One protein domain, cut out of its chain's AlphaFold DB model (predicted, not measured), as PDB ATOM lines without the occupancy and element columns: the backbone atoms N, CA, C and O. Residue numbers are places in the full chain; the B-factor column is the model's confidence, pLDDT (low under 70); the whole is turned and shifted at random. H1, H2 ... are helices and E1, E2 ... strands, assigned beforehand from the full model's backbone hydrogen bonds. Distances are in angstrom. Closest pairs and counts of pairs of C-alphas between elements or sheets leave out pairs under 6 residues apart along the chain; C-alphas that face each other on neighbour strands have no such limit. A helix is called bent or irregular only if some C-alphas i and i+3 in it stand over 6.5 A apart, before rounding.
ATOM      1  N   GLU A 233     132.133 106.440  85.763       45.72
ATOM      2  CA  GLU A 233     130.701 106.516  85.445       45.72
ATOM      3  C   GLU A 233     130.246 105.377  84.538       45.72
ATOM      4  O   GLU A 233     129.100 104.973  84.658       45.72
ATOM      5  N   GLN A 234     131.075 104.850  83.637       42.06
ATOM      6  CA  GLN A 234     130.738 103.698  82.795       42.06
ATOM      7  C   GLN A 234     130.733 102.409  83.622       42.06
ATOM      8  O   GLN A 234     129.784 101.636  83.506       42.06
ATOM      9  N   PHE A 235     131.691 102.238  84.541       45.41
ATOM     10  CA  PHE A 235     131.655 101.211  85.591       45.41
ATOM     11  C   PHE A 235     130.499 101.406  86.587       45.41
ATOM     12  O   PHE A 235     130.083 100.449  87.231       45.41
ATOM     13  N   LEU A 236     129.987 102.632  86.741       44.22
ATOM     14  CA  LEU A 236     128.830 102.969  87.582       44.22
ATOM     15  C   LEU A 236     127.494 102.931  86.806       44.22
ATOM     16  O   LEU A 236     126.443 102.886  87.445       44.22
ATOM     17  N   LYS A 237     127.516 102.972  85.464       42.34
ATOM     18  CA  LYS A 237     126.362 102.847  84.548       42.34
ATOM     19  C   LYS A 237     126.060 101.387  84.242       42.34
ATOM     20  O   LYS A 237     124.890 101.042  84.088       42.34
ATOM     21  N   GLU A 238     127.072 100.519  84.218       45.03
ATOM     22  CA  GLU A 238     126.841  99.129  84.596       45.03
ATOM     23  C   GLU A 238     126.567  99.133  86.098       45.03
ATOM     24  O   GLU A 238     127.486  99.156  86.910       45.03
ATOM     25  N   GLU A 239     125.289  99.181  86.488       51.22
ATOM     26  CA  GLU A 239     124.911  98.887  87.866       51.22
ATOM     27  C   GLU A 239     125.540  97.540  88.211       51.22
ATOM     28  O   GLU A 239     125.063  96.490  87.781       51.22
ATOM     29  N   VAL A 240     126.646  97.574  88.957       59.47
ATOM     30  CA  VAL A 240     127.198  96.384  89.579       59.47
ATOM     31  C   VAL A 240     126.027  95.743  90.303       59.47
ATOM     32  O   VAL A 240     125.500  96.333  91.251       59.47
ATOM     33  N   GLU A 241     125.570  94.588  89.817       62.78
ATOM     34  CA  GLU A 241     124.367  93.942  90.330       62.78
ATOM     35  C   GLU A 241     124.701  93.359  91.705       62.78
ATOM     36  O   GLU A 241     125.008  92.179  91.885       62.78
ATOM     37  N   ILE A 242     124.709  94.238  92.708       71.06
ATOM     38  CA  ILE A 242     124.890  93.866  94.096       71.06
ATOM     39  C   ILE A 242     123.616  93.146  94.483       71.06
ATOM     40  O   ILE A 242     122.564  93.764  94.693       71.06
ATOM     41  N   THR A 243     123.724  91.832  94.612       73.00
ATOM     42  CA  THR A 243     122.666  91.054  95.230       73.00
ATOM     43  C   THR A 243     122.678  91.408  96.710       73.00
ATOM     44  O   THR A 243     123.619  91.070  97.433       73.00
ATOM     45  N   VAL A 244     121.654  92.133  97.163       65.81
ATOM     46  CA  VAL A 244     121.429  92.319  98.598       65.81
ATOM     47  C   VAL A 244     121.081  90.945  99.142       65.81
ATOM     48  O   VAL A 244     120.187  90.275  98.619       65.81
ATOM     49  N   ALA A 245     121.796  90.500 100.170       60.38
ATOM     50  CA  ALA A 245     121.449  89.254 100.836       60.38
ATOM     51  C   ALA A 245     120.210  89.503 101.715       60.38
ATOM     52  O   ALA A 245     120.311  89.650 102.932       60.38
ATOM     53  N   ASN A 246     119.047  89.608 101.068       44.75
ATOM     54  CA  ASN A 246     117.754  89.751 101.723       44.75
ATOM     55  C   ASN A 246     117.404  88.457 102.460       44.75
ATOM     56  O   ASN A 246     117.549  87.364 101.915       44.75
ATOM     57  N   GLY A 247     116.908  88.597 103.688       48.31
ATOM     58  CA  GLY A 247     116.473  87.467 104.504       48.31
ATOM     59  C   GLY A 247     117.631  86.772 105.221       48.31
ATOM     60  O   GLY A 247     118.605  86.313 104.631       48.31
ATOM     61  N   GLY A 248     117.542  86.742 106.543       58.91
ATOM     62  CA  GLY A 248     118.523  86.149 107.445       58.91
ATOM     63  C   GLY A 248     118.485  86.868 108.787       58.91
ATOM     64  O   GLY A 248     118.148  88.049 108.836       58.91
ATOM     65  N   ASN A 249     118.856  86.169 109.859       70.19
ATOM     66  CA  ASN A 249     118.771  86.608 111.265       70.19
ATOM     67  C   ASN A 249     119.532  87.911 111.613       70.19
ATOM     68  O   ASN A 249     119.545  88.317 112.765       70.19
ATOM     69  N   TRP A 250     120.162  88.559 110.637       78.50
ATOM     70  CA  TRP A 250     120.859  89.840 110.735       78.50
ATOM     71  C   TRP A 250     119.934  91.077 110.833       78.50
ATOM     72  O   TRP A 250     120.413  92.161 111.150       78.50
ATOM     73  N   GLY A 251     118.651  90.913 110.480       74.44
ATOM     74  CA  GLY A 251     117.589  91.932 110.492       74.44
ATOM     75  C   GLY A 251     117.814  93.191 109.648       74.44
ATOM     76  O   GLY A 251     118.670  93.225 108.761       74.44
ATOM     77  N   GLU A 252     116.959  94.195 109.871       76.12
ATOM     78  CA  GLU A 252     116.828  95.375 109.005       76.12
ATOM     79  C   GLU A 252     117.885  96.444 109.264       76.12
ATOM     80  O   GLU A 252     118.185  97.209 108.359       76.12
ATOM     81  N   ASP A 253     118.520  96.473 110.433       75.94
ATOM     82  CA  ASP A 253     119.498  97.520 110.756       75.94
ATOM     83  C   ASP A 253     120.879  97.244 110.151       75.94
ATOM     84  O   ASP A 253     121.662  98.163 109.931       75.94
ATOM     85  N   THR A 254     121.159  95.996 109.764       85.56
ATOM     86  CA  THR A 254     122.453  95.593 109.192       85.56
ATOM     87  C   THR A 254     122.319  95.305 107.703       85.56
ATOM     88  O   THR A 254     121.635  94.361 107.300       85.56
ATOM     89  N   TRP A 255     122.969  96.112 106.866       88.62
ATOM     90  CA  TRP A 255     122.974  95.901 105.422       88.62
ATOM     91  C   TRP A 255     124.171  95.055 104.989       88.62
ATOM     92  O   TRP A 255     125.268  95.136 105.545       88.62
ATOM     93  N   ARG A 256     123.950  94.227 103.967       90.31
ATOM     94  CA  ARG A 256     124.952  93.323 103.405       90.31
ATOM     95  C   ARG A 256     124.677  93.055 101.935       90.31
ATOM     96  O   ARG A 256     123.524  92.961 101.509       90.31
ATOM     97  N   GLY A 257     125.744  92.848 101.181       90.50
ATOM     98  CA  GLY A 257     125.661  92.588  99.752       90.50
ATOM     99  C   GLY A 257     126.746  91.639  99.280       90.50
ATOM    100  O   GLY A 257     127.764  91.439  99.942       90.50
ATOM    101  N   ILE A 258     126.518  91.052  98.114       90.81
ATOM    102  CA  ILE A 258     127.534  90.304  97.389       90.81
ATOM    103  C   ILE A 258     127.509  90.721  95.926       90.81
ATOM    104  O   ILE A 258     126.449  90.812  95.305       90.81
ATOM    105  N   HIS A 259     128.695  90.929  95.376       90.12
ATOM    106  CA  HIS A 259     128.913  91.007  93.948       90.12
ATOM    107  C   HIS A 259     129.817  89.851  93.530       90.12
ATOM    108  O   HIS A 259     130.984  89.785  93.913       90.12
ATOM    109  N   ARG A 260     129.269  88.893  92.780       87.69
ATOM    110  CA  ARG A 260     130.028  87.711  92.358       87.69
ATOM    111  C   ARG A 260     130.922  88.063  91.177       87.69
ATOM    112  O   ARG A 260     130.425  88.414  90.115       87.69
ATOM    113  N   LEU A 261     132.224  87.875  91.354       85.81
ATOM    114  CA  LEU A 261     133.230  88.032  90.307       85.81
ATOM    115  C   LEU A 261     134.073  86.761  90.229       85.81
ATOM    116  O   LEU A 261     134.400  86.158  91.250       85.81
ATOM    117  N   THR A 262     134.462  86.377  89.016       85.00
ATOM    118  CA  THR A 262     135.402  85.269  88.770       85.00
ATOM    119  C   THR A 262     136.832  85.765  88.544       85.00
ATOM    120  O   THR A 262     137.632  85.064  87.934       85.00
ATOM    121  N   ALA A 263     137.137  86.995  88.964       87.25
ATOM    122  CA  ALA A 263     138.456  87.595  88.823       87.25
ATOM    123  C   ALA A 263     139.410  87.078  89.910       87.25
ATOM    124  O   ALA A 263     138.998  86.882  91.053       87.25
ATOM    125  N   ASN A 264     140.682  86.882  89.560       89.75
ATOM    126  CA  ASN A 264     141.725  86.443  90.502       89.75
ATOM    127  C   ASN A 264     142.457  87.618  91.152       89.75
ATOM    128  O   ASN A 264     143.061  87.468  92.208       89.75
ATOM    129  N   THR A 265     142.394  88.780  90.515       91.44
ATOM    130  CA  THR A 265     142.994  90.035  90.952       91.44
ATOM    131  C   THR A 265     141.977  91.142  90.745       91.44
ATOM    132  O   THR A 265     141.104  91.023  89.884       91.44
ATOM    133  N   ILE A 266     142.111  92.209  91.517       91.12
ATOM    134  CA  ILE A 266     141.298  93.413  91.398       91.12
ATOM    135  C   ILE A 266     142.191  94.611  91.709       91.12
ATOM    136  O   ILE A 266     143.123  94.485  92.513       91.12
ATOM    137  N   ASP A 267     141.927  95.747  91.075       90.44
ATOM    138  CA  ASP A 267     142.583  96.993  91.455       90.44
ATOM    139  C   ASP A 267     142.038  97.472  92.820       90.44
ATOM    140  O   ASP A 267     140.830  97.364  93.064       90.44
ATOM    141  N   PRO A 268     142.874  97.980  93.745       89.19
ATOM    142  CA  PRO A 268     142.391  98.581  94.988       89.19
ATOM    143  C   PRO A 268     141.285  99.634  94.795       89.19
ATOM    144  O   PRO A 268     140.331  99.660  95.579       89.19
ATOM    145  N   ASP A 269     141.361 100.451  93.741       86.56
ATOM    146  CA  ASP A 269     140.361 101.482  93.443       86.56
ATOM    147  C   ASP A 269     139.014 100.866  93.028       86.56
ATOM    148  O   ASP A 269     137.950 101.381  93.387       86.56
ATOM    149  N   GLU A 270     139.027  99.701  92.373       89.12
ATOM    150  CA  GLU A 270     137.812  98.941  92.056       89.12
ATOM    151  C   GLU A 270     137.144  98.380  93.328       89.12
ATOM    152  O   GLU A 270     135.914  98.380  93.446       89.12
ATOM    153  N   VAL A 271     137.919  97.964  94.339       92.56
ATOM    154  CA  VAL A 271     137.360  97.537  95.641       92.56
ATOM    155  C   VAL A 271     136.659  98.707  96.336       92.56
ATOM    156  O   VAL A 271     135.545  98.552  96.848       92.56
ATOM    157  N   ILE A 272     137.267  99.897  96.305       92.25
ATOM    158  CA  ILE A 272     136.652 101.129  96.819       92.25
ATOM    159  C   ILE A 272     135.379 101.464  96.031       92.25
ATOM    160  O   ILE A 272     134.367 101.842  96.629       92.25
ATOM    161  N   ALA A 273     135.384 101.299  94.706       88.31
ATOM    162  CA  ALA A 273     134.209 101.525  93.868       88.31
ATOM    163  C   ALA A 273     133.028 100.626  94.279       88.31
ATOM    164  O   ALA A 273     131.887 101.094  94.348       88.31
ATOM    165  N   HIS A 274     133.285  99.371  94.660       92.69
ATOM    166  CA  HIS A 274     132.254  98.488  95.207       92.69
ATOM    167  C   HIS A 274     131.696  98.968  96.553       92.69
ATOM    168  O   HIS A 274     130.474  98.957  96.735       92.69
ATOM    169  N   ALA A 275     132.546  99.444  97.468       93.38
ATOM    170  CA  ALA A 275     132.092 100.041  98.727       93.38
ATOM    171  C   ALA A 275     131.221 101.289  98.475       93.38
ATOM    172  O   ALA A 275     130.143 101.428  99.059       93.38
ATOM    173  N   ARG A 276     131.630 102.158  97.537       90.94
ATOM    174  CA  ARG A 276     130.861 103.338  97.094       90.94
ATOM    175  C   ARG A 276     129.506 102.958  96.503       90.94
ATOM    176  O   ARG A 276     128.500 103.593  96.823       90.94
ATOM    177  N   SER A 277     129.464 101.927  95.662       89.12
ATOM    178  CA  SER A 277     128.222 101.425  95.069       89.12
ATOM    179  C   SER A 277     127.262 100.898  96.145       89.12
ATOM    180  O   SER A 277     126.100 101.308  96.192       89.12
ATOM    181  N   GLY A 278     127.765 100.099  97.095       89.62
ATOM    182  CA  GLY A 278     126.988  99.646  98.253       89.62
ATOM    183  C   GLY A 278     126.447 100.809  99.091       89.62
ATOM    184  O   GLY A 278     125.263 100.838  99.419       89.62
ATOM    185  N   PHE A 279     127.274 101.820  99.359       89.25
ATOM    186  CA  PHE A 279     126.862 103.024 100.083       89.25
ATOM    187  C   PHE A 279     125.721 103.771  99.376       89.25
ATOM    188  O   PHE A 279     124.708 104.081 100.004       89.25
ATOM    189  N   ARG A 280     125.838 104.014  98.063       86.75
ATOM    190  CA  ARG A 280     124.779 104.670  97.269       86.75
ATOM    191  C   ARG A 280     123.483 103.860  97.278       86.75
ATOM    192  O   ARG A 280     122.401 104.435  97.407       86.75
ATOM    193  N   LYS A 281     123.588 102.530  97.189       86.19
ATOM    194  CA  LYS A 281     122.435 101.626  97.253       86.19
ATOM    195  C   LYS A 281     121.704 101.741  98.593       86.19
ATOM    196  O   LYS A 281     120.496 101.964  98.602       86.19
ATOM    197  N   ILE A 282     122.434 101.725  99.710       84.62
ATOM    198  CA  ILE A 282     121.854 101.920 101.050       84.62
ATOM    199  C   ILE A 282     121.203 103.297 101.183       84.62
ATOM    200  O   ILE A 282     120.102 103.397 101.723       84.62
ATOM    201  N   GLN A 283     121.849 104.362 100.697       83.12
ATOM    202  CA  GLN A 283     121.276 105.711 100.751       83.12
ATOM    203  C   GLN A 283     119.932 105.790 100.019       83.12
ATOM    204  O   GLN A 283     118.989 106.395 100.535       83.12
ATOM    205  N   LYS A 284     119.829 105.144  98.852       81.94
ATOM    206  CA  LYS A 284     118.594 105.074  98.064       81.94
ATOM    207  C   LYS A 284     117.512 104.243  98.763       81.94
ATOM    208  O   LYS A 284     116.357 104.658  98.784       81.94
ATOM    209  N   GLU A 285     117.879 103.097  99.336       78.19
ATOM    210  CA  GLU A 285     116.943 102.140  99.944       78.19
ATOM    211  C   GLU A 285     116.437 102.580 101.325       78.19
ATOM    212  O   GLU A 285     115.245 102.482 101.605       78.19
ATOM    213  N   ARG A 286     117.323 103.074 102.199       73.25
ATOM    214  CA  ARG A 286     117.001 103.328 103.615       73.25
ATOM    215  C   ARG A 286     116.737 104.791 103.954       73.25
ATOM    216  O   ARG A 286     116.373 105.076 105.090       73.25
ATOM    217  N   LYS A 287     116.953 105.727 103.017       64.12
ATOM    218  CA  LYS A 287     116.869 107.190 103.248       64.12
ATOM    219  C   LYS A 287     117.600 107.651 104.526       64.12
ATOM    220  O   LYS A 287     117.230 108.660 105.127       64.12
ATOM    221  N   SER A 288     118.612 106.900 104.967       58.88
ATOM    222  CA  SER A 288     119.278 107.156 106.242       58.88
ATOM    223  C   SER A 288     120.091 108.446 106.150       58.88
ATOM    224  O   SER A 288     120.891 108.625 105.229       58.88
ATOM    225  N   LYS A 289     119.858 109.351 107.107       51.72
ATOM    226  CA  LYS A 289     120.560 110.638 107.239       51.72
ATOM    227  C   LYS A 289     121.784 110.559 108.156       51.72
ATOM    228  O   LYS A 289     122.502 111.546 108.287       51.72
ATOM    229  N   THR A 290     122.005 109.426 108.817       55.22
ATOM    230  CA  THR A 290     123.094 109.240 109.783       55.22
ATOM    231  C   THR A 290     124.274 108.510 109.147       55.22
ATOM    232  O   THR A 290     124.164 107.958 108.051       55.22
ATOM    233  N   GLY A 291     125.441 108.586 109.791       66.69
ATOM    234  CA  GLY A 291     126.701 108.103 109.232       66.69
ATOM    235  C   GLY A 291     126.668 106.621 108.866       66.69
ATOM    236  O   GLY A 291     126.593 105.762 109.739       66.69
ATOM    237  N   ILE A 292     126.727 106.340 107.565       81.38
ATOM    238  CA  ILE A 292     126.827 104.992 107.010       81.38
ATOM    239  C   ILE A 292     128.276 104.764 106.602       81.38
ATOM    240  O   ILE A 292     128.849 105.577 105.874       81.38
ATOM    241  N   VAL A 293     128.828 103.624 107.008       89.56
ATOM    242  CA  VAL A 293     130.088 103.083 106.492       89.56
ATOM    243  C   VAL A 293     129.805 101.730 105.858       89.56
ATOM    244  O   VAL A 293     129.074 100.919 106.424       89.56
ATOM    245  N   VAL A 294     130.362 101.501 104.672       92.31
ATOM    246  CA  VAL A 294     130.297 100.231 103.948       92.31
ATOM    247  C   VAL A 294     131.713  99.741 103.717       92.31
ATOM    248  O   VAL A 294     132.521 100.468 103.147       92.31
ATOM    249  N   ALA A 295     131.992  98.507 104.116       96.56
ATOM    250  CA  ALA A 295     133.218  97.811 103.758       96.56
ATOM    251  C   ALA A 295     132.971  96.882 102.568       96.56
ATOM    252  O   ALA A 295     131.888  96.307 102.432       96.56
ATOM    253  N   ALA A 296     133.992  96.722 101.737       96.75
ATOM    254  CA  ALA A 296     134.063  95.829 100.596       96.75
ATOM    255  C   ALA A 296     135.302  94.943 100.720       96.75
ATOM    256  O   ALA A 296     136.427  95.434 100.755       96.75
ATOM    257  N   LEU A 297     135.088  93.630 100.748       96.62
ATOM    258  CA  LEU A 297     136.132  92.615 100.758       96.62
ATOM    259  C   LEU A 297     136.142  91.882  99.425       96.62
ATOM    260  O   LEU A 297     135.248  91.078  99.160       96.62
ATOM    261  N   PHE A 298     137.169  92.104  98.614       95.88
ATOM    262  CA  PHE A 298     137.447  91.254  97.468       95.88
ATOM    263  C   PHE A 298     138.095  89.941  97.903       95.88
ATOM    264  O   PHE A 298     139.053  89.898  98.680       95.88
ATOM    265  N   VAL A 299     137.588  88.852  97.341       93.69
ATOM    266  CA  VAL A 299     138.146  87.517  97.474       93.69
ATOM    267  C   VAL A 299     138.339  86.929  96.073       93.69
ATOM    268  O   VAL A 299     137.341  86.748  95.359       93.69
ATOM    269  N   PRO A 300     139.588  86.604  95.682       92.88
ATOM    270  CA  PRO A 300     139.900  85.974  94.404       92.88
ATOM    271  C   PRO A 300     138.968  84.808  94.071       92.88
ATOM    272  O   PRO A 300     138.683  83.962  94.918       92.88
ATOM    273  N   GLU A 301     138.486  84.772  92.828       90.62
ATOM    274  CA  GLU A 301     137.552  83.783  92.269       90.62
ATOM    275  C   GLU A 301     136.165  83.720  92.926       90.62
ATOM    276  O   GLU A 301     135.407  82.775  92.663       90.62
ATOM    277  N   LYS A 302     135.839  84.640  93.836       90.69
ATOM    278  CA  LYS A 302     134.581  84.611  94.603       90.69
ATOM    279  C   LYS A 302     133.812  85.908  94.500       90.69
ATOM    280  O   LYS A 302     132.583  85.877  94.417       90.69
ATOM    281  N   GLY A 303     134.532  87.019  94.448       93.12
ATOM    282  CA  GLY A 303     133.976  88.345  94.253       93.12
ATOM    283  C   GLY A 303     134.088  89.220  95.479       93.12
ATOM    284  O   GLY A 303     134.984  89.042  96.299       93.12
ATOM    285  N   VAL A 304     133.200  90.205  95.554       94.81
ATOM    286  CA  VAL A 304     133.235  91.265  96.552       94.81
ATOM    287  C   VAL A 304     132.079  91.104  97.524       94.81
ATOM    288  O   VAL A 304     130.911  91.066  97.134       94.81
ATOM    289  N   PHE A 305     132.418  91.009  98.802       94.69
ATOM    290  CA  PHE A 305     131.477  90.905  99.907       94.69
ATOM    291  C   PHE A 305     131.366  92.252 100.596       94.69
ATOM    292  O   PHE A 305     132.377  92.889 100.879       94.69
ATOM    293  N   LEU A 306     130.139  92.684 100.853       94.69
ATOM    294  CA  LEU A 306     129.844  94.013 101.363       94.69
ATOM    295  C   LEU A 306     129.133  93.923 102.710       94.69
ATOM    296  O   LEU A 306     128.265  93.064 102.897       94.69
ATOM    297  N   GLY A 307     129.450  94.844 103.616       93.00
ATOM    298  CA  GLY A 307     128.817  94.924 104.931       93.00
ATOM    299  C   GLY A 307     128.804  96.339 105.495       93.00
ATOM    300  O   GLY A 307     129.715  97.121 105.236       93.00
ATOM    301  N   THR A 308     127.766  96.662 106.263       91.38
ATOM    302  CA  THR A 308     127.753  97.801 107.198       91.38
ATOM    303  C   THR A 308     128.082  97.322 108.608       91.38
ATOM    304  O   THR A 308     128.020  96.114 108.849       91.38
ATOM    305  N   PRO A 309     128.365  98.222 109.570       89.69
ATOM    306  CA  PRO A 309     128.386  97.854 110.980       89.69
ATOM    307  C   PRO A 309     127.114  97.093 111.361       89.69
ATOM    308  O   PRO A 309     126.019  97.402 110.873       89.69
ATOM    309  N   ALA A 310     127.269  96.058 112.184       87.81
ATOM    310  CA  ALA A 310     126.139  95.260 112.633       87.81
ATOM    311  C   ALA A 310     125.420  95.983 113.774       87.81
ATOM    312  O   ALA A 310     126.050  96.377 114.747       87.81
ATOM    313  N   HIS A 311     124.104  96.125 113.688       83.88
ATOM    314  CA  HIS A 311     123.287  96.768 114.718       83.88
ATOM    315  C   HIS A 311     122.128  95.863 115.132       83.88
ATOM    316  O   HIS A 311     121.639  95.069 114.323       83.88
ATOM    317  N   GLY A 312     121.702  95.974 116.394       84.31
ATOM    318  CA  GLY A 312     120.531  95.279 116.933       84.31
ATOM    319  C   GLY A 312     120.563  93.770 116.675       84.31
ATOM    320  O   GLY A 312     121.431  93.044 117.161       84.31
ATOM    321  N   SER A 313     119.618  93.294 115.868       85.31
ATOM    322  CA  SER A 313     119.527  91.886 115.447       85.31
ATOM    323  C   SER A 313     120.777  91.378 114.713       85.31
ATOM    324  O   SER A 313     121.154  90.218 114.878       85.31
ATOM    325  N   GLY A 314     121.480  92.243 113.980       87.00
ATOM    326  CA  GLY A 314     122.764  91.928 113.360       87.00
ATOM    327  C   GLY A 314     123.830  91.574 114.381       87.00
ATOM    328  O   GLY A 314     124.515  90.565 114.227       87.00
ATOM    329  N   GLU A 315     123.937  92.343 115.466       88.19
ATOM    330  CA  GLU A 315     124.897  92.049 116.536       88.19
ATOM    331  C   GLU A 315     124.583  90.721 117.224       88.19
ATOM    332  O   GLU A 315     125.487  89.919 117.483       88.19
ATOM    333  N   ALA A 316     123.297  90.473 117.492       87.94
ATOM    334  CA  ALA A 316     122.830  89.213 118.056       87.94
ATOM    335  C   ALA A 316     123.170  88.033 117.133       87.94
ATOM    336  O   ALA A 316     123.650  86.997 117.601       87.94
ATOM    337  N   HIS A 317     123.000  88.204 115.820       89.31
ATOM    338  CA  HIS A 317     123.375  87.194 114.843       89.31
ATOM    339  C   HIS A 317     124.876  86.910 114.846       89.31
ATOM    340  O   HIS A 317     125.256  85.742 114.911       89.31
ATOM    341  N   VAL A 318     125.725  87.945 114.835       90.31
ATOM    342  CA  VAL A 318     127.186  87.775 114.896       90.31
ATOM    343  C   VAL A 318     127.572  86.962 116.133       90.31
ATOM    344  O   VAL A 318     128.272  85.961 116.003       90.31
ATOM    345  N   ARG A 319     127.059  87.325 117.317       90.56
ATOM    346  CA  ARG A 319     127.356  86.614 118.576       90.56
ATOM    347  C   ARG A 319     126.911  85.153 118.560       90.56
ATOM    348  O   ARG A 319     127.610  84.304 119.102       90.56
ATOM    349  N   ALA A 320     125.760  84.857 117.960       90.44
ATOM    350  CA  ALA A 320     125.224  83.501 117.910       90.44
ATOM    351  C   ALA A 320     125.920  82.625 116.853       90.44
ATOM    352  O   ALA A 320     126.162  81.440 117.079       90.44
ATOM    353  N   TRP A 321     126.236  83.193 115.689       89.81
ATOM    354  CA  TRP A 321     126.686  82.450 114.512       89.81
ATOM    355  C   TRP A 321     128.213  82.346 114.413       89.81
ATOM    356  O   TRP A 321     128.750  81.265 114.144       89.81
ATOM    357  N   ALA A 322     128.933  83.444 114.674       90.38
ATOM    358  CA  ALA A 322     130.380  83.517 114.477       90.38
ATOM    359  C   ALA A 322     131.197  82.500 115.302       90.38
ATOM    360  O   ALA A 322     132.149  81.957 114.735       90.38
ATOM    361  N   PRO A 323     130.858  82.154 116.566       90.94
ATOM    362  CA  PRO A 323     131.636  81.176 117.331       90.94
ATOM    363  C   PRO A 323     131.719  79.800 116.661       90.94
ATOM    364  O   PRO A 323     132.763  79.150 116.713       90.94
ATOM    365  N   GLY A 324     130.624  79.359 116.034       88.69
ATOM    366  CA  GLY A 324     130.541  78.045 115.396       88.69
ATOM    367  C   GLY A 324     131.024  78.035 113.948       88.69
ATOM    368  O   GLY A 324     131.604  77.048 113.507       88.69
ATOM    369  N   GLN A 325     130.788  79.122 113.212       87.19
ATOM    370  CA  GLN A 325     130.963  79.151 111.754       87.19
ATOM    371  C   GLN A 325     132.200  79.938 111.306       87.19
ATOM    372  O   GLN A 325     132.762  79.667 110.249       87.19
ATOM    373  N   ALA A 326     132.668  80.876 112.130       88.88
ATOM    374  CA  ALA A 326     133.845  81.695 111.871       88.88
ATOM    375  C   ALA A 326     134.768  81.766 113.107       88.88
ATOM    376  O   ALA A 326     135.100  82.862 113.566       88.88
ATOM    377  N   PRO A 327     135.225  80.625 113.663       87.81
ATOM    378  CA  PRO A 327     135.940  80.592 114.942       87.81
ATOM    379  C   PRO A 327     137.242  81.407 114.942       87.81
ATOM    380  O   PRO A 327     137.683  81.863 115.995       87.81
ATOM    381  N   PHE A 328     137.872  81.608 113.778       86.88
ATOM    382  CA  PHE A 328     139.061  82.455 113.661       86.88
ATOM    383  C   PHE A 328     138.727  83.950 113.776       86.88
ATOM    384  O   PHE A 328     139.419  84.651 114.509       86.88
ATOM    385  N   LEU A 329     137.651  84.422 113.129       88.38
ATOM    386  CA  LEU A 329     137.167  85.798 113.285       88.38
ATOM    387  C   LEU A 329     136.656  86.010 114.704       88.38
ATOM    388  O   LEU A 329     136.986  87.008 115.332       88.38
ATOM    389  N   TRP A 330     135.931  85.035 115.258       91.50
ATOM    390  CA  TRP A 330     135.380  85.142 116.604       91.50
ATOM    391  C   TRP A 330     136.450  85.392 117.672       91.50
ATOM    392  O   TRP A 330     136.206  86.162 118.591       91.50
ATOM    393  N   LYS A 331     137.662  84.837 117.527       89.12
ATOM    394  CA  LYS A 331     138.786  85.141 118.436       89.12
ATOM    395  C   LYS A 331     139.136  86.629 118.501       89.12
ATOM    396  O   LYS A 331     139.631  87.062 119.531       89.12
ATOM    397  N   ILE A 332     138.904  87.368 117.418       87.69
ATOM    398  CA  ILE A 332     139.174  88.805 117.297       87.69
ATOM    399  C   ILE A 332     137.949  89.622 117.741       87.69
ATOM    400  O   ILE A 332     138.090  90.722 118.268       87.69
ATOM    401  N   LEU A 333     136.744  89.091 117.525       88.75
ATOM    402  CA  LEU A 333     135.485  89.803 117.758       88.75
ATOM    403  C   LEU A 333     134.950  89.680 119.190       88.75
ATOM    404  O   LEU A 333     134.318  90.609 119.680       88.75
ATOM    405  N   LYS A 334     135.181  88.546 119.860       87.44
ATOM    406  CA  LYS A 334     134.502  88.178 121.116       87.44
ATOM    407  C   LYS A 334     134.752  89.124 122.294       87.44
ATOM    408  O   LYS A 334     133.895  89.227 123.163       87.44
ATOM    409  N   ASP A 335     135.914  89.773 122.320       82.56
ATOM    410  CA  ASP A 335     136.358  90.610 123.438       82.56
ATOM    411  C   ASP A 335     136.105  92.106 123.156       82.56
ATOM    412  O   ASP A 335     136.518  92.960 123.937       82.56
ATOM    413  N   ARG A 336     135.437  92.447 122.040       81.19
ATOM    414  CA  ARG A 336     135.086  93.837 121.735       81.19
ATOM    415  C   ARG A 336     133.923  94.298 122.606       81.19
ATOM    416  O   ARG A 336     132.864  93.674 122.645       81.19
ATOM    417  N   THR A 337     134.123  95.431 123.261       74.00
ATOM    418  CA  THR A 337     133.119  96.132 124.063       74.00
ATOM    419  C   THR A 337     132.973  97.559 123.557       74.00
ATOM    420  O   THR A 337     133.867  98.082 122.888       74.00
ATOM    421  N   TYR A 338     131.866  98.220 123.896       67.12
ATOM    422  CA  TYR A 338     131.773  99.662 123.702       67.12
ATOM    423  C   TYR A 338     132.890 100.356 124.487       67.12
ATOM    424  O   TYR A 338     133.147 100.021 125.644       67.12
ATOM    425  N   SER A 339     133.570 101.304 123.842       61.97
ATOM    426  CA  SER A 339     134.599 102.136 124.477       61.97
ATOM    427  C   SER A 339     134.022 103.011 125.590       61.97
ATOM    428  O   SER A 339     134.732 103.390 126.513       61.97
ATOM    429  N   ASP A 340     132.728 103.307 125.497       59.97
ATOM    430  CA  ASP A 340     131.951 103.979 126.523       59.97
ATOM    431  C   ASP A 340     130.867 103.010 127.027       59.97
ATOM    432  O   ASP A 340     129.927 102.717 126.284       59.97
ATOM    433  N   PRO A 341     130.974 102.492 128.263       60.31
ATOM    434  CA  PRO A 341     130.001 101.553 128.813       60.31
ATOM    435  C   PRO A 341     128.621 102.189 129.040       60.31
ATOM    436  O   PRO A 341     127.649 101.464 129.241       60.31
ATOM    437  N   THR A 342     128.518 103.524 128.994       59.94
ATOM    438  CA  THR A 342     127.241 104.248 129.073       59.94
ATOM    439  C   THR A 342     126.541 104.345 127.716       59.94
ATOM    440  O   THR A 342     125.323 104.516 127.659       59.94
ATOM    441  N   LYS A 343     127.277 104.149 126.610       60.16
ATOM    442  CA  LYS A 343     126.699 104.026 125.272       60.16
ATOM    443  C   LYS A 343     126.208 102.601 125.061       60.16
ATOM    444  O   LYS A 343     126.951 101.707 124.676       60.16
ATOM    445  N   THR A 344     124.910 102.414 125.257       54.94
ATOM    446  CA  THR A 344     124.188 101.225 124.780       54.94
ATOM    447  C   THR A 344     123.826 101.327 123.295       54.94
ATOM    448  O   THR A 344     123.486 100.324 122.673       54.94
ATOM    449  N   SER A 345     123.918 102.530 122.716       53.41
ATOM    450  CA  SER A 345     123.616 102.824 121.317       53.41
ATOM    451  C   SER A 345     124.903 103.043 120.511       53.41
ATOM    452  O   SER A 345     125.466 104.138 120.478       53.41
ATOM    453  N   GLY A 346     125.367 101.993 119.847       60.56
ATOM    454  CA  GLY A 346     126.465 102.017 118.884       60.56
ATOM    455  C   GLY A 346     126.456 100.725 118.069       60.56
ATOM    456  O   GLY A 346     125.492  99.969 118.135       60.56
ATOM    457  N   SER A 347     127.497 100.475 117.279       67.12
ATOM    458  CA  SER A 347     127.799  99.109 116.842       67.12
ATOM    459  C   SER A 347     129.072  98.655 117.537       67.12
ATOM    460  O   SER A 347     130.060  99.390 117.531       67.12
ATOM    461  N   MET A 348     129.076  97.452 118.106       79.44
ATOM    462  CA  MET A 348     130.303  96.798 118.582       79.44
ATOM    463  C   MET A 348     131.201  96.314 117.439       79.44
ATOM    464  O   MET A 348     132.380  96.019 117.657       79.44
ATOM    465  N   TYR A 349     130.644  96.182 116.237       86.19
ATOM    466  CA  TYR A 349     131.308  95.578 115.093       86.19
ATOM    467  C   TYR A 349     131.540  96.614 114.000       86.19
ATOM    468  O   TYR A 349     130.702  97.462 113.714       86.19
ATOM    469  N   HIS A 350     132.685  96.534 113.344       90.19
ATOM    470  CA  HIS A 350     132.979  97.385 112.206       90.19
ATOM    471  C   HIS A 350     132.328  96.828 110.934       90.19
ATOM    472  O   HIS A 350     131.921  95.663 110.866       90.19
ATOM    473  N   ALA A 351     132.248  97.664 109.902       91.25
ATOM    474  CA  ALA A 351     131.715  97.272 108.600       91.25
ATOM    475  C   ALA A 351     132.504  96.094 107.994       91.25
ATOM    476  O   ALA A 351     131.935  95.165 107.413       91.25
ATOM    477  N   GLU A 352     133.818  96.106 108.205       93.88
ATOM    478  CA  GLU A 352     134.778  95.097 107.772       93.88
ATOM    479  C   GLU A 352     134.460  93.728 108.373       93.88
ATOM    480  O   GLU A 352     134.581  92.714 107.686       93.88
ATOM    481  N   ASP A 353     134.011  93.681 109.632       93.19
ATOM    482  CA  ASP A 353     133.679  92.425 110.301       93.19
ATOM    483  C   ASP A 353     132.507  91.737 109.598       93.19
ATOM    484  O   ASP A 353     132.544  90.530 109.355       93.19
ATOM    485  N   VAL A 354     131.491  92.507 109.200       92.75
ATOM    486  CA  VAL A 354     130.333  91.984 108.468       92.75
ATOM    487  C   VAL A 354     130.727  91.542 107.060       92.75
ATOM    488  O   VAL A 354     130.328  90.452 106.646       92.75
ATOM    489  N   ALA A 355     131.557  92.307 106.344       94.25
ATOM    490  CA  ALA A 355     132.074  91.900 105.033       94.25
ATOM    491  C   ALA A 355     132.879  90.586 105.111       94.25
ATOM    492  O   ALA A 355     132.694  89.682 104.291       94.25
ATOM    493  N   MET A 356     133.716  90.428 106.144       93.88
ATOM    494  CA  MET A 356     134.464  89.195 106.407       93.88
ATOM    495  C   MET A 356     133.548  88.019 106.760       93.88
ATOM    496  O   MET A 356     133.708  86.932 106.205       93.88
ATOM    497  N   LEU A 357     132.576  88.209 107.657       91.69
ATOM    498  CA  LEU A 357     131.623  87.160 108.037       91.69
ATOM    499  C   LEU A 357     130.775  86.717 106.840       91.69
ATOM    500  O   LEU A 357     130.557  85.520 106.654       91.69
ATOM    501  N   MET A 358     130.381  87.659 105.980       90.88
ATOM    502  CA  MET A 358     129.698  87.374 104.719       90.88
ATOM    503  C   MET A 358     130.548  86.532 103.776       90.88
ATOM    504  O   MET A 358     130.045  85.564 103.200       90.88
ATOM    505  N   ALA A 359     131.834  86.854 103.640       91.62
ATOM    506  CA  ALA A 359     132.755  86.041 102.860       91.62
ATOM    507  C   ALA A 359     132.867  84.620 103.438       91.62
ATOM    508  O   ALA A 359     132.719  83.653 102.695       91.62
ATOM    509  N   VAL A 360     133.030  84.462 104.759       90.25
ATOM    510  CA  VAL A 360     133.072  83.134 105.400       90.25
ATOM    511  C   VAL A 360     131.787  82.349 105.135       90.25
ATOM    512  O   VAL A 360     131.863  81.208 104.691       90.25
ATOM    513  N   GLN A 361     130.621  82.973 105.329       87.25
ATOM    514  CA  GLN A 361     129.315  82.336 105.148       87.25
ATOM    515  C   GLN A 361     129.094  81.806 103.721       87.25
ATOM    516  O   GLN A 361     128.400  80.807 103.538       87.25
ATOM    517  N   ASN A 362     129.656  82.473 102.709       82.94
ATOM    518  CA  ASN A 362     129.391  82.176 101.300       82.94
ATOM    519  C   ASN A 362     130.517  81.410 100.591       82.94
ATOM    520  O   ASN A 362     130.271  80.839  99.528       82.94
ATOM    521  N   TYR A 363     131.743  81.420 101.120       74.31
ATOM    522  CA  TYR A 363     132.916  80.907 100.410       74.31
ATOM    523  C   TYR A 363     133.650  79.774 101.136       74.31
ATOM    524  O   TYR A 363     134.089  78.833 100.473       74.31
ATOM    525  N   VAL A 364     133.825  79.829 102.459       57.84
ATOM    526  CA  VAL A 364     134.893  79.050 103.106       57.84
ATOM    527  C   VAL A 364     134.343  78.033 104.100       57.84
ATOM    528  O   VAL A 364     133.607  78.378 105.018       57.84
ATOM    529  N   ASP A 365     134.841  76.799 104.003       57.16
ATOM    530  CA  ASP A 365     135.083  75.919 105.155       57.16
ATOM    531  C   ASP A 365     136.030  76.667 106.127       57.16
ATOM    532  O   ASP A 365     137.248  76.492 106.085       57.16
ATOM    533  N   GLY A 366     135.488  77.615 106.905       52.22
ATOM    534  CA  GLY A 366     136.156  78.749 107.566       52.22
ATOM    535  C   GLY A 366     137.270  78.424 108.563       52.22
ATOM    536  O   GLY A 366     137.136  78.686 109.757       52.22
ATOM    537  N   LYS A 367     138.391  77.862 108.103       57.56
ATOM    538  CA  LYS A 367     139.336  77.215 109.019       57.56
ATOM    539  C   LYS A 367     140.549  78.044 109.421       57.56
ATOM    540  O   LYS A 367     141.021  77.804 110.526       57.56
ATOM    541  N   THR A 368     141.055  79.010 108.640       67.38
ATOM    542  CA  THR A 368     142.273  79.741 109.082       67.38
ATOM    543  C   THR A 368     142.505  81.162 108.552       67.38
ATOM    544  O   THR A 368     142.953  81.986 109.343       67.38
ATOM    545  N   LYS A 369     142.270  81.472 107.268       83.19
ATOM    546  CA  LYS A 369     142.555  82.803 106.687       83.19
ATOM    547  C   LYS A 369     141.873  83.021 105.331       83.19
ATOM    548  O   LYS A 369     141.515  82.046 104.670       83.19
ATOM    549  N   PHE A 370     141.751  84.281 104.908       87.56
ATOM    550  CA  PHE A 370     141.407  84.639 103.527       87.56
ATOM    551  C   PHE A 370     142.581  84.334 102.573       87.56
ATOM    552  O   PHE A 370     143.736  84.326 103.019       87.56
ATOM    553  N   PRO A 371     142.311  84.010 101.293       89.44
ATOM    554  CA  PRO A 371     143.353  83.725 100.310       89.44
ATOM    555  C   PRO A 371     144.237  84.948 100.038       89.44
ATOM    556  O   PRO A 371     143.846  86.095 100.254       89.44
ATOM    557  N   GLU A 372     145.449  84.691  99.555       90.38
ATOM    558  CA  GLU A 372     146.352  85.748  99.100       90.38
ATOM    559  C   GLU A 372     145.735  86.504  97.915       90.38
ATOM    560  O   GLU A 372     145.078  85.899  97.070       90.38
ATOM    561  N   GLY A 373     145.912  87.827  97.884       91.12
ATOM    562  CA  GLY A 373     145.255  88.706  96.910       91.12
ATOM    563  C   GLY A 373     143.870  89.208  97.337       91.12
ATOM    564  O   GLY A 373     143.271  90.001  96.616       91.12
ATOM    565  N   SER A 374     143.359  88.798  98.505       93.94
ATOM    566  CA  SER A 374     142.201  89.464  99.108       93.94
ATOM    567  C   SER A 374     142.526  90.906  99.496       93.94
ATOM    568  O   SER A 374     143.554  91.170 100.121       93.94
ATOM    569  N   LEU A 375     141.620  91.824  99.160       96.06
ATOM    570  CA  LEU A 375     141.746  93.259  99.417       96.06
ATOM    571  C   LEU A 375     140.490  93.766 100.124       96.06
ATOM    572  O   LEU A 375     139.382  93.354  99.786       96.06
ATOM    573  N   MET A 376     140.667  94.652 101.101       96.56
ATOM    574  CA  MET A 376     139.579  95.281 101.845       96.56
ATOM    575  C   MET A 376     139.645  96.789 101.638       96.56
ATOM    576  O   MET A 376     140.722  97.373 101.741       96.56
ATOM    577  N   ALA A 377     138.497  97.408 101.400       95.81
ATOM    578  CA  ALA A 377     138.361  98.855 101.409       95.81
ATOM    579  C   ALA A 377     137.028  99.267 102.029       95.81
ATOM    580  O   ALA A 377     136.044  98.537 101.929       95.81
ATOM    581  N   SER A 378     136.987 100.455 102.621       94.31
ATOM    582  CA  SER A 378     135.786 100.995 103.253       94.31
ATOM    583  C   SER A 378     135.470 102.380 102.709       94.31
ATOM    584  O   SER A 378     136.361 103.151 102.363       94.31
ATOM    585  N   TYR A 379     134.182 102.693 102.610       92.50
ATOM    586  CA  TYR A 379     133.693 103.986 102.158       92.50
ATOM    587  C   TYR A 379     132.473 104.399 102.971       92.50
ATOM    588  O   TYR A 379     131.546 103.615 103.181       92.50
ATOM    589  N   GLY A 380     132.442 105.654 103.408       87.50
ATOM    590  CA  GLY A 380     131.302 106.167 104.144       87.50
ATOM    591  C   GLY A 380     131.542 107.506 104.806       87.50
ATOM    592  O   GLY A 380     132.601 108.111 104.675       87.50
ATOM    593  N   LYS A 381     130.528 107.954 105.542       75.50
ATOM    594  CA  LYS A 381     130.616 109.116 106.426       75.50
ATOM    595  C   LYS A 381     130.483 108.614 107.853       75.50
ATOM    596  O   LYS A 381     129.474 107.992 108.180       75.50
TER     597      LYS A 381
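Overview. This is residues 233 to 381 of the 386 residues of an uncharacterized protein of Pleomassaria siparia CBS 279.74 (UniProt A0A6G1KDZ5). A twisted sheet of four strands is layered between two helices, the long H2 slantwise over one face and H5 over the other. H3 and H4 make a corner beyond H5, while the small H1 lies near H2, at the opposite end of the longest axis from the long loop of residues 334 to 350. The printed part has 149 residues with five named helices and four named strands, in the order H1 E1 H2 E2 E3 H3 H4 H5 E4; the sheet's order is E1 E3 E2 E4, antiparallel, and the class is mixed. It is compact, with a radius of gyration of the C-alphas of 14.9 A and spans of 46 by 38 by 27 A.

Arrangement. H1, residues 233 to 237, is close to but not clearly touching H2, residues 268 to 286; their closest C-alphas, of Leu 236 and Ser 277, are 7.7 A apart. Residues 243 to 244 pair antiparallel with residues 257 to 258 of edge strand E1, residues 256 to 259. E1 is antiparallel to E3, residues 303 to 307, at 167 degrees, with N 259 and O 304 2.8 A apart, within hydrogen-bond range. H2 is on the sheet at a height of 6.5 A, over E2, residues 293 to 299, and E4, residues 375 to 380; on the local plane it runs slantwise at 45 degrees to E2. Its closest C-alphas to E2 are those of Ala 275 and Ala 296, 5.0 A apart. E1, H2 and E2 form a split strand-helix-strand unit, two strands running the same way with E3 between them, its crossover right-handed. E2 and E3 are a hairpin at 155 degrees, with N 297 and O 305 2.8 A apart. E2 and edge strand E4 are antiparallel at 163 degrees, with N 296 and O 377 2.7 A apart. H3, residues 313 to 325, and H4, residues 327 to 333, only just touch, only at the corner, with 3 pairs of C-alphas within 8 A; the closest are Pro 323 and Trp 330, 5.5 A. H5, residues 351 to 363, is on the opposite face from H2 at a height of 7.2 A, giving three layers, helices on both faces of a sheet; its closest C-alpha pair with E3 is Gly 307 and Ala 355, 4.4 A. H3 and H5 only just touch, with 3 pairs of C-alphas within 8 A, the closest being Ala 322 and Leu 357, 7.5 A. Every O i to N i+4 pair is within hydrogen-bond range in H1, H2 and H5, against 7 of 9 in H3 and 2 of 3 in H4.

Along the chain. H1 begins at C-alpha 233 (130.701, 106.516, 85.445). H2 spans 27.2 A, E2 19.7 A, H5 18.3 A, H3 17.5 A and E4 17.3 A from first to last C-alpha. H3 is only just irregular: C-alphas 320 and 323 are 6.8 A apart. E4 ends at C-alpha 380 (131.302, 106.167, 104.144).

Size, cuts and confidence. The C-alphas farthest apart, of Gln 234 and Thr 342, are 46.4 A apart. The printed part has no cut; the links H1 to E1, H4 to H5 and H5 to E4 are long. The mean pLDDT of the printed part is 80.8, and it is under 70 in residues 233 to 241, 244 to 248, 287 to 291, 338 to 347 and 364 to 368.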